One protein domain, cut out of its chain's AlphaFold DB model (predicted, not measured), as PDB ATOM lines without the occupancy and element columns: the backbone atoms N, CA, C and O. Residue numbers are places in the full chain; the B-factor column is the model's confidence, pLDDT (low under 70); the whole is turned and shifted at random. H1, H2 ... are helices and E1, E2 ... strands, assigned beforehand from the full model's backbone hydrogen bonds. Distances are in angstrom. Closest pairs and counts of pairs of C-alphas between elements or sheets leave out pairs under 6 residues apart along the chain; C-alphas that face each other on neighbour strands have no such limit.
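AT A GLANCE: This is residues 13 to 93 of the 170 residues of the protein "RNA-directed DNA polymerase, eukaryota, Reverse transcriptase zinc-binding domain protein" of Artemisia annua (UniProt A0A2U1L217). What shape is it? It has little regular structure: a loose lobe of short helices, H1, H2 and H3, is joined by residues 57 to 70 to hairpin E1-E2 and H4. How large? The 81 printed residues, their named elements mostly helix, are loose, with a radius of gyration of the C-alphas of 16.4 A, spanning 43 by 34 by 22 A.

IN THESE COORDINATES: Which helices? H1 is residues 18 to 23, from C-alpha (42.995, -44.586, 63.418); H2 is 45 to 50, H3 52 to 56, and H4 84 to 91, ending at (47.824, -62.950, 43.306). Which strands? E1 is 71 to 73, E2 79 to 81.

HOW THE PARTS SIT: Which helices touch? H2 and H3 only just touch, only at the corner, with 3 pairs of C-alphas within 8 A; the closest, Ala 48 and Leu 54, are 5.9 A apart. Which backbone atoms pair? Across antiparallel E1 and E2, N 72 and O 80 are within hydrogen-bond range, 2.8 A. So is every O i to N i+4 pair in H1 and H4, 1 of 2 in H2, and 0 of 1 in H3, which has 2 of 2 O i to N i+3.

THE WHOLE: Any cut? The printed part has none. Which links are long? H1 to H2 and H3 to E1 are. Low confidence? No printed residue is under 70.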
ATOM      1  N   ILE A  13      43.035 -44.347  54.713       89.50
ATOM      2  CA  ILE A  13      43.744 -44.831  55.907       89.50
ATOM      3  C   ILE A  13      45.278 -44.771  55.771       89.50
ATOM      4  O   ILE A  13      45.989 -44.791  56.771       89.50
ATOM      5  N   ASN A  14      45.807 -44.687  54.546       89.44
ATOM      6  CA  ASN A  14      47.245 -44.516  54.330       89.44
ATOM      7  C   ASN A  14      47.740 -43.126  54.760       89.44
ATOM      8  O   ASN A  14      48.916 -42.984  55.079       89.44
ATOM      9  N   ASN A  15      46.860 -42.118  54.764       88.50
ATOM     10  CA  ASN A  15      47.182 -40.741  55.152       88.50
ATOM     11  C   ASN A  15      46.568 -40.351  56.502       88.50
ATOM     12  O   ASN A  15      47.132 -39.526  57.209       88.50
ATOM     13  N   ILE A  16      45.422 -40.938  56.859       89.25
ATOM     14  CA  ILE A  16      44.673 -40.626  58.079       89.25
ATOM     15  C   ILE A  16      44.739 -41.839  58.996       89.25
ATOM     16  O   ILE A  16      44.251 -42.915  58.643       89.25
ATOM     17  N   THR A  17      45.326 -41.691  60.180       90.06
ATOM     18  CA  THR A  17      45.470 -42.823  61.096       90.06
ATOM     19  C   THR A  17      44.181 -43.086  61.876       90.06
ATOM     20  O   THR A  17      43.303 -42.234  62.014       90.06
ATOM     21  N   PHE A  18      44.080 -44.273  62.482       90.00
ATOM     22  CA  PHE A  18      42.995 -44.586  63.418       90.00
ATOM     23  C   PHE A  18      42.891 -43.593  64.581       90.00
ATOM     24  O   PHE A  18      41.794 -43.359  65.086       90.00
ATOM     25  N   ARG A  19      44.025 -43.029  65.016       89.31
ATOM     26  CA  ARG A  19      44.058 -42.052  66.105       89.31
ATOM     27  C   ARG A  19      43.389 -40.748  65.684       89.31
ATOM     28  O   ARG A  19      42.620 -40.199  66.464       89.31
ATOM     29  N   ASP A  20      43.623 -40.309  64.454       89.88
ATOM     30  CA  ASP A  20      43.032 -39.084  63.912       89.88
ATOM     31  C   ASP A  20      41.515 -39.241  63.771       89.88
ATOM     32  O   ASP A  20      40.759 -38.412  64.278       89.88
ATOM     33  N   LEU A  21      41.059 -40.376  63.220       89.56
ATOM     34  CA  LEU A  21      39.634 -40.729  63.154       89.56
ATOM     35  C   LEU A  21      38.964 -40.697  64.532       89.56
ATOM     36  O   LEU A  21      37.882 -40.129  64.686       89.56
ATOM     37  N   TYR A  22      39.621 -41.277  65.541       89.44
ATOM     38  CA  TYR A  22      39.118 -41.281  66.912       89.44
ATOM     39  C   TYR A  22      39.030 -39.865  67.498       89.44
ATOM     40  O   TYR A  22      38.003 -39.504  68.072       89.44
ATOM     41  N   ASN A  23      40.072 -39.048  67.309       89.31
ATOM     42  CA  ASN A  23      40.107 -37.665  67.787       89.31
ATOM     43  C   ASN A  23      38.979 -36.820  67.172       89.31
ATOM     44  O   ASN A  23      38.360 -36.021  67.874       89.31
ATOM     45  N   ALA A  24      38.657 -37.045  65.896       86.12
ATOM     46  CA  ALA A  24      37.550 -36.378  65.209       86.12
ATOM     47  C   ALA A  24      36.173 -37.003  65.465       86.12
ATOM     48  O   ALA A  24      35.182 -36.564  64.881       86.12
ATOM     49  N   ARG A  25      36.084 -38.018  66.335       88.38
ATOM     50  CA  ARG A  25      34.836 -38.734  66.651       88.38
ATOM     51  C   ARG A  25      34.177 -39.359  65.414       88.38
ATOM     52  O   ARG A  25      32.955 -39.506  65.364       88.38
ATOM     53  N   LEU A  26      34.981 -39.745  64.424       87.56
ATOM     54  CA  LEU A  26      34.520 -40.440  63.229       87.56
ATOM     55  C   LEU A  26      34.574 -41.950  63.444       87.56
ATOM     56  O   LEU A  26      35.527 -42.501  63.998       87.56
ATOM     57  N   ASN A  27      33.534 -42.639  62.981       88.00
ATOM     58  CA  ASN A  27      33.506 -44.091  63.031       88.00
ATOM     59  C   ASN A  27      34.391 -44.672  61.917       88.00
ATOM     60  O   ASN A  27      34.295 -44.276  60.756       88.00
ATOM     61  N   LYS A  28      35.218 -45.662  62.254       86.44
ATOM     62  CA  LYS A  28      36.018 -46.425  61.283       86.44
ATOM     63  C   LYS A  28      35.157 -47.263  60.328       86.44
ATOM     64  O   LYS A  28      35.604 -47.586  59.231       86.44
ATOM     65  N   ASP A  29      33.946 -47.620  60.749       88.69
ATOM     66  CA  ASP A  29      33.036 -48.483  59.990       88.69
ATOM     67  C   ASP A  29      32.028 -47.671  59.154       88.69
ATOM     68  O   ASP A  29      31.099 -48.240  58.585       88.69
ATOM     69  N   SER A  30      32.200 -46.343  59.055       88.38
ATOM     70  CA  SER A  30      31.319 -45.485  58.260       88.38
ATOM     71  C   SER A  30      31.404 -45.783  56.758       88.38
ATOM     72  O   SER A  30      32.480 -46.029  56.177       88.38
ATOM     73  N   SER A  31      30.243 -45.749  56.102       88.44
ATOM     74  CA  SER A  31      30.158 -45.762  54.643       88.44
ATOM     75  C   SER A  31      30.481 -44.377  54.071       88.44
ATOM     76  O   SER A  31      30.555 -43.387  54.798       88.44
ATOM     77  N   VAL A  32      30.703 -44.302  52.756       88.31
ATOM     78  CA  VAL A  32      30.862 -43.006  52.073       88.31
ATOM     79  C   VAL A  32      29.570 -42.190  52.202       88.31
ATOM     80  O   VAL A  32      29.629 -40.992  52.449       88.31
ATOM     81  N   ALA A  33      28.411 -42.855  52.129       87.50
ATOM     82  CA  ALA A  33      27.104 -42.223  52.266       87.50
ATOM     83  C   ALA A  33      26.866 -41.607  53.652       87.50
ATOM     84  O   ALA A  33      26.318 -40.515  53.739       87.50
ATOM     85  N   ASP A  34      27.350 -42.240  54.724       88.44
ATOM     86  CA  ASP A  34      27.233 -41.693  56.088       88.44
ATOM     87  C   ASP A  34      28.111 -40.449  56.313       88.44
ATOM     88  O   ASP A  34      27.932 -39.720  57.295       88.44
ATOM     89  N   MET A  35      29.114 -40.249  55.452       88.25
ATOM     90  CA  MET A  35      30.103 -39.174  55.555       88.25
ATOM     91  C   MET A  35      29.799 -37.978  54.659       88.25
ATOM     92  O   MET A  35      30.494 -36.969  54.775       88.25
ATOM     93  N   VAL A  36      28.766 -38.068  53.822       88.62
ATOM     94  CA  VAL A  36      28.295 -36.972  52.977       88.62
ATOM     95  C   VAL A  36      26.941 -36.503  53.495       88.62
ATOM     96  O   VAL A  36      25.985 -37.276  53.544       88.62
ATOM     97  N   GLN A  37      26.847 -35.231  53.870       85.00
ATOM     98  CA  GLN A  37      25.603 -34.601  54.302       85.00
ATOM     99  C   GLN A  37      25.410 -33.311  53.507       85.00
ATOM    100  O   GLN A  37      26.324 -32.505  53.410       85.00
ATOM    101  N   GLU A  38      24.238 -33.143  52.890       82.44
ATOM    102  CA  GLU A  38      23.878 -31.930  52.126       82.44
ATOM    103  C   GLU A  38      24.850 -31.564  50.983       82.44
ATOM    104  O   GLU A  38      24.888 -30.429  50.524       82.44
ATOM    105  N   GLY A  39      25.596 -32.543  50.459       81.88
ATOM    106  CA  GLY A  39      26.581 -32.318  49.395       81.88
ATOM    107  C   GLY A  39      27.958 -31.881  49.897       81.88
ATOM    108  O   GLY A  39      28.833 -31.608  49.079       81.88
ATOM    109  N   GLU A  40      28.174 -31.887  51.210       86.50
ATOM    110  CA  GLU A  40      29.459 -31.613  51.848       86.50
ATOM    111  C   GLU A  40      29.944 -32.816  52.666       86.50
ATOM    112  O   GLU A  40      29.181 -33.709  53.052       86.50
ATOM    113  N   TRP A  41      31.251 -32.861  52.915       88.31
ATOM    114  CA  TRP A  41      31.848 -33.863  53.788       88.31
ATOM    115  C   TRP A  41      31.606 -33.516  55.256       88.31
ATOM    116  O   TRP A  41      31.730 -32.369  55.665       88.31
ATOM    117  N   LYS A  42      31.339 -34.530  56.082       87.62
ATOM    118  CA  LYS A  42      31.038 -34.357  57.512       87.62
ATOM    119  C   LYS A  42      32.257 -34.019  58.396       87.62
ATOM    120  O   LYS A  42      32.099 -33.817  59.599       87.62
ATOM    121  N   TRP A  43      33.480 -34.022  57.864       85.50
ATOM    122  CA  TRP A  43      34.683 -33.714  58.654       85.50
ATOM    123  C   TRP A  43      34.872 -32.203  58.859       85.50
ATOM    124  O   TRP A  43      34.393 -31.400  58.066       85.50
ATOM    125  N   SER A  44      35.586 -31.813  59.925       79.75
ATOM    126  CA  SER A  44      35.876 -30.398  60.217       79.75
ATOM    127  C   SER A  44      36.721 -29.763  59.109       79.75
ATOM    128  O   SER A  44      37.531 -30.438  58.472       79.75
ATOM    129  N   THR A  45      36.616 -28.447  58.933       79.62
ATOM    130  CA  THR A  45      37.502 -27.673  58.048       79.62
ATOM    131  C   THR A  45      38.980 -27.819  58.418       79.62
ATOM    132  O   THR A  45      39.830 -27.768  57.537       79.62
ATOM    133  N   ASP A  46      39.295 -28.101  59.684       83.75
ATOM    134  CA  ASP A  46      40.676 -28.326  60.148       83.75
ATOM    135  C   ASP A  46      41.308 -29.581  59.516       83.75
ATOM    136  O   ASP A  46      42.520 -29.686  59.342       83.75
ATOM    137  N   TRP A  47      40.487 -30.545  59.089       84.81
ATOM    138  CA  TRP A  47      40.983 -31.744  58.412       84.81
ATOM    139  C   TRP A  47      41.490 -31.447  57.003       84.81
ATOM    140  O   TRP A  47      42.407 -32.117  56.533       84.81
ATOM    141  N   ALA A  48      40.928 -30.436  56.339       79.62
ATOM    142  CA  ALA A  48      41.405 -29.972  55.041       79.62
ATOM    143  C   ALA A  48      42.816 -29.362  55.130       79.62
ATOM    144  O   ALA A  48      43.573 -29.426  54.156       79.62
ATOM    145  N   THR A  49      43.178 -28.792  56.288       84.94
ATOM    146  CA  THR A  49      44.528 -28.278  56.561       84.94
ATOM    147  C   THR A  49      45.490 -29.371  57.013       84.94
ATOM    148  O   THR A  49      46.620 -29.408  56.527       84.94
ATOM    149  N   ASP A  50      45.046 -30.288  57.874       87.31
ATOM    150  CA  ASP A  50      45.903 -31.359  58.402       87.31
ATOM    151  C   ASP A  50      46.190 -32.444  57.349       87.31
ATOM    152  O   ASP A  50      47.290 -32.997  57.284       87.31
ATOM    153  N   PHE A  51      45.210 -32.729  56.484       88.50
ATOM    154  CA  PHE A  51      45.264 -33.795  55.487       88.50
ATOM    155  C   PHE A  51      44.944 -33.252  54.086       88.50
ATOM    156  O   PHE A  51      43.821 -33.404  53.597       88.50
ATOM    157  N   PRO A  52      45.931 -32.695  53.359       85.56
ATOM    158  CA  PRO A  52      45.704 -32.077  52.048       85.56
ATOM    159  C   PRO A  52      45.180 -33.056  50.982       85.56
ATOM    160  O   PRO A  52      44.599 -32.634  49.984       85.56
ATOM    161  N   VAL A  53      45.331 -34.369  51.193       86.31
ATOM    162  CA  VAL A  53      44.727 -35.416  50.349       86.31
ATOM    163  C   VAL A  53      43.202 -35.291  50.289       86.31
ATOM    164  O   VAL A  53      42.618 -35.590  49.248       86.31
ATOM    165  N   LEU A  54      42.560 -34.810  51.358       86.44
ATOM    166  CA  LEU A  54      41.109 -34.634  51.411       86.44
ATOM    167  C   LEU A  54      40.610 -33.536  50.465       86.44
ATOM    168  O   LEU A  54      39.504 -33.649  49.948       86.44
ATOM    169  N   ASN A  55      41.433 -32.527  50.165       85.44
ATOM    170  CA  ASN A  55      41.061 -31.425  49.264       85.44
ATOM    171  C   ASN A  55      40.909 -31.871  47.807       85.44
ATOM    172  O   ASN A  55      40.237 -31.213  47.020       85.44
ATOM    173  N   HIS A  56      41.518 -32.999  47.445       86.44
ATOM    174  CA  HIS A  56      41.388 -33.586  46.114       86.44
ATOM    175  C   HIS A  56      40.181 -34.532  45.996       86.44
ATOM    176  O   HIS A  56      39.957 -35.108  44.930       86.44
ATOM    177  N   LEU A  57      39.412 -34.736  47.073       87.25
ATOM    178  CA  LEU A  57      38.240 -35.606  47.060       87.25
ATOM    179  C   LEU A  57      37.007 -34.860  46.563       87.25
ATOM    180  O   LEU A  57      36.437 -34.021  47.259       87.25
ATOM    181  N   ASN A  58      36.520 -35.263  45.394       84.94
ATOM    182  CA  ASN A  58      35.206 -34.845  44.929       84.94
ATOM    183  C   ASN A  58      34.109 -35.538  45.744       84.94
ATOM    184  O   ASN A  58      34.164 -36.751  45.962       84.94
ATOM    185  N   VAL A  59      33.094 -34.773  46.154       86.31
ATOM    186  CA  VAL A  59      31.909 -35.322  46.821       86.31
ATOM    187  C   VAL A  59      31.127 -36.172  45.810       86.31
ATOM    188  O   VAL A  59      30.706 -35.656  44.768       86.31
ATOM    189  N   PRO A  60      30.941 -37.481  46.058       83.25
ATOM    190  CA  PRO A  60      30.205 -38.336  45.140       83.25
ATOM    191  C   PRO A  60      28.706 -38.027  45.193       83.25
ATOM    192  O   PRO A  60      28.124 -37.850  46.261       83.25
ATOM    193  N   ASN A  61      28.054 -38.026  44.029       83.19
ATOM    194  CA  ASN A  61      26.598 -37.939  43.947       83.19
ATOM    195  C   ASN A  61      25.977 -39.299  44.311       83.19
ATOM    196  O   ASN A  61      25.964 -40.227  43.495       83.19
ATOM    197  N   ILE A  62      25.500 -39.423  45.549       81.62
ATOM    198  CA  ILE A  62      24.908 -40.649  46.084       81.62
ATOM    199  C   ILE A  62      23.430 -40.698  45.686       81.62
ATOM    200  O   ILE A  62      22.618 -39.900  46.145       81.62
ATOM    201  N   GLN A  63      23.074 -41.659  44.833       80.88
ATOM    202  CA  GLN A  63      21.687 -41.914  44.450       80.88
ATOM    203  C   GLN A  63      21.134 -43.105  45.245       80.88
ATOM    204  O   GLN A  63      21.588 -44.224  45.008       80.88
ATOM    205  N   PRO A  64      20.120 -42.921  46.115       79.38
ATOM    206  CA  PRO A  64      19.593 -43.997  46.967       79.38
ATOM    207  C   PRO A  64      18.991 -45.180  46.197       79.38
ATOM    208  O   PRO A  64      18.852 -46.273  46.733       79.38
ATOM    209  N   SER A  65      18.596 -44.965  44.940       81.75
ATOM    210  CA  SER A  65      17.973 -45.980  44.083       81.75
ATOM    211  C   SER A  65      18.978 -46.890  43.374       81.75
ATOM    212  O   SER A  65      18.583 -47.881  42.755       81.75
ATOM    213  N   LYS A  66      20.271 -46.558  43.417       85.00
ATOM    214  CA  LYS A  66      21.313 -47.296  42.710       85.00
ATOM    215  C   LYS A  66      21.966 -48.288  43.662       85.00
ATOM    216  O   LYS A  66      22.514 -47.901  44.681       85.00
ATOM    217  N   GLN A  67      21.927 -49.564  43.298       81.31
ATOM    218  CA  GLN A  67      22.565 -50.614  44.084       81.31
ATOM    219  C   GLN A  67      24.086 -50.620  43.896       81.31
ATOM    220  O   GLN A  67      24.586 -50.508  42.766       81.31
ATOM    221  N   ASP A  68      24.779 -50.849  45.005       82.19
ATOM    222  CA  ASP A  68      26.218 -51.032  45.114       82.19
ATOM    223  C   ASP A  68      26.762 -52.103  44.160       82.19
ATOM    224  O   ASP A  68      26.214 -53.206  44.036       82.19
ATOM    225  N   LYS A  69      27.879 -51.801  43.486       80.25
ATOM    226  CA  LYS A  69      28.549 -52.737  42.564       80.25
ATOM    227  C   LYS A  69      30.021 -52.895  42.907       80.25
ATOM    228  O   LYS A  69      30.781 -51.932  42.905       80.25
ATOM    229  N   LEU A  70      30.431 -54.148  43.100       80.06
ATOM    230  CA  LEU A  70      31.828 -54.514  43.305       80.06
ATOM    231  C   LEU A  70      32.590 -54.510  41.977       80.06
ATOM    232  O   LEU A  70      32.344 -55.337  41.092       80.06
ATOM    233  N   ASN A  71      33.554 -53.604  41.887       81.12
ATOM    234  CA  ASN A  71      34.450 -53.443  40.754       81.12
ATOM    235  C   ASN A  71      35.876 -53.832  41.167       81.12
ATOM    236  O   ASN A  71      36.331 -53.477  42.251       81.12
ATOM    237  N   TRP A  72      36.574 -54.571  40.308       82.62
ATOM    238  CA  TRP A  72      37.975 -54.956  40.484       82.62
ATOM    239  C   TRP A  72      38.854 -54.134  39.543       82.62
ATOM    240  O   TRP A  72      38.520 -54.006  38.367       82.62
ATOM    241  N   ILE A  73      39.976 -53.615  40.032       81.94
ATOM    242  CA  ILE A  73      40.967 -52.920  39.206       81.94
ATOM    243  C   ILE A  73      42.103 -53.905  38.930       81.94
ATOM    244  O   ILE A  73      42.711 -54.433  39.856       81.94
ATOM    245  N   ASP A  74      42.342 -54.198  37.654       79.62
ATOM    246  CA  ASP A  74      43.444 -55.065  37.228       79.62
ATOM    247  C   ASP A  74      44.806 -54.355  37.367       79.62
ATOM    248  O   ASP A  74      44.853 -53.131  37.488       79.62
ATOM    249  N   ASN A  75      45.919 -55.086  37.247       76.44
ATOM    250  CA  ASN A  75      47.279 -54.516  37.315       76.44
ATOM    251  C   ASN A  75      47.518 -53.391  36.288       76.44
ATOM    252  O   ASN A  75      48.357 -52.522  36.495       76.44
ATOM    253  N   ASN A  76      46.740 -53.381  35.203       79.12
ATOM    254  CA  ASN A  76      46.795 -52.371  34.145       79.12
ATOM    255  C   ASN A  76      45.866 -51.163  34.402       79.12
ATOM    256  O   ASN A  76      45.637 -50.377  33.489       79.12
ATOM    257  N   GLY A  77      45.248 -51.051  35.584       80.00
ATOM    258  CA  GLY A  77      44.314 -49.967  35.921       80.00
ATOM    259  C   GLY A  77      42.905 -50.115  35.328       80.00
ATOM    260  O   GLY A  77      42.068 -49.233  35.490       80.00
ATOM    261  N   ASN A  78      42.609 -51.229  34.653       82.38
ATOM    262  CA  ASN A  78      41.311 -51.451  34.014       82.38
ATOM    263  C   ASN A  78      40.265 -51.967  35.006       82.38
ATOM    264  O   ASN A  78      40.505 -52.953  35.708       82.38
ATOM    265  N   ILE A  79      39.074 -51.364  34.987       82.19
ATOM    266  CA  ILE A  79      37.936 -51.798  35.802       82.19
ATOM    267  C   ILE A  79      37.285 -53.033  35.166       82.19
ATOM    268  O   ILE A  79      36.799 -52.996  34.035       82.19
ATOM    269  N   LYS A  80      37.252 -54.136  35.908       81.56
ATOM    270  CA  LYS A  80      36.628 -55.407  35.528       81.56
ATOM    271  C   LYS A  80      35.640 -55.851  36.600       81.56
ATOM    272  O   LYS A  80      35.754 -55.503  37.773       81.56
ATOM    273  N   LYS A  81      34.679 -56.687  36.210       82.81
ATOM    274  CA  LYS A  81      33.828 -57.380  37.180       82.81
ATOM    275  C   LYS A  81      34.686 -58.330  38.018       82.81
ATOM    276  O   LYS A  81      35.550 -59.026  37.477       82.81
ATOM    277  N   PHE A  82      34.421 -58.378  39.321       82.50
ATOM    278  CA  PHE A  82      35.095 -59.307  40.220       82.50
ATOM    279  C   PHE A  82      34.918 -60.758  39.745       82.50
ATOM    280  O   PHE A  82      33.800 -61.225  39.517       82.50
ATOM    281  N   CYS A  83      36.033 -61.470  39.599       82.75
ATOM    282  CA  CYS A  83      36.064 -62.887  39.269       82.75
ATOM    283  C   CYS A  83      37.234 -63.537  40.004       82.75
ATOM    284  O   CYS A  83      38.378 -63.107  39.845       82.75
ATOM    285  N   VAL A  84      36.955 -64.599  40.764       85.19
ATOM    286  CA  VAL A  84      37.962 -65.314  41.569       85.19
ATOM    287  C   VAL A  84      39.133 -65.780  40.704       85.19
ATOM    288  O   VAL A  84      40.279 -65.679  41.126       85.19
ATOM    289  N   LYS A  85      38.868 -66.213  39.463       81.88
ATOM    290  CA  LYS A  85      39.908 -66.625  38.511       81.88
ATOM    291  C   LYS A  85      40.904 -65.499  38.210       81.88
ATOM    292  O   LYS A  85      42.103 -65.750  38.182       81.88
ATOM    293  N   ASN A  86      40.414 -64.277  38.003       80.44
ATOM    294  CA  ASN A  86      41.257 -63.124  37.680       80.44
ATOM    295  C   ASN A  86      42.068 -62.688  38.901       80.44
ATOM    296  O   ASN A  86      43.267 -62.468  38.791       80.44
ATOM    297  N   VAL A  87      41.427 -62.635  40.070       84.31
ATOM    298  CA  VAL A  87      42.101 -62.302  41.332       84.31
ATOM    299  C   VAL A  87      43.195 -63.321  41.638       84.31
ATOM    300  O   VAL A  87      44.317 -62.942  41.945       84.31
ATOM    301  N   HIS A  88      42.903 -64.614  41.488       82.81
ATOM    302  CA  HIS A  88      43.893 -65.667  41.686       82.81
ATOM    303  C   HIS A  88      45.062 -65.554  40.703       82.81
ATOM    304  O   HIS A  88      46.200 -65.756  41.102       82.81
ATOM    305  N   ALA A  89      44.805 -65.213  39.439       81.81
ATOM    306  CA  ALA A  89      45.868 -65.003  38.458       81.81
ATOM    307  C   ALA A  89      46.775 -63.814  38.818       81.81
ATOM    308  O   ALA A  89      47.978 -63.914  38.637       81.81
ATOM    309  N   VAL A  90      46.216 -62.727  39.362       79.81
ATOM    310  CA  VAL A  90      46.987 -61.555  39.816       79.81
ATOM    311  C   VAL A  90      47.773 -61.847  41.098       79.81
ATOM    312  O   VAL A  90      48.907 -61.406  41.239       79.81
ATOM    313  N   LEU A  91      47.178 -62.585  42.040       80.62
ATOM    314  CA  LEU A  91      47.824 -62.950  43.306       80.62
ATOM    315  C   LEU A  91      48.888 -64.033  43.139       80.62
ATOM    316  O   LEU A  91      49.792 -64.145  43.968       80.62
ATOM    317  N   LYS A  92      48.759 -64.864  42.103       80.38
ATOM    318  CA  LYS A  92      49.749 -65.877  41.780       80.38
ATOM    319  C   LYS A  92      50.989 -65.170  41.249       80.38
ATOM    320  O   LYS A  92      51.052 -64.783  40.090       80.38
ATOM    321  N   ILE A  93      51.986 -65.041  42.112       71.94
ATOM    322  CA  ILE A  93      53.353 -64.801  41.675       71.94
ATOM    323  C   ILE A  93      53.721 -66.021  40.829       71.94
ATOM    324  O   ILE A  93      53.572 -67.162  41.280       71.94
TER     325      ILE A  93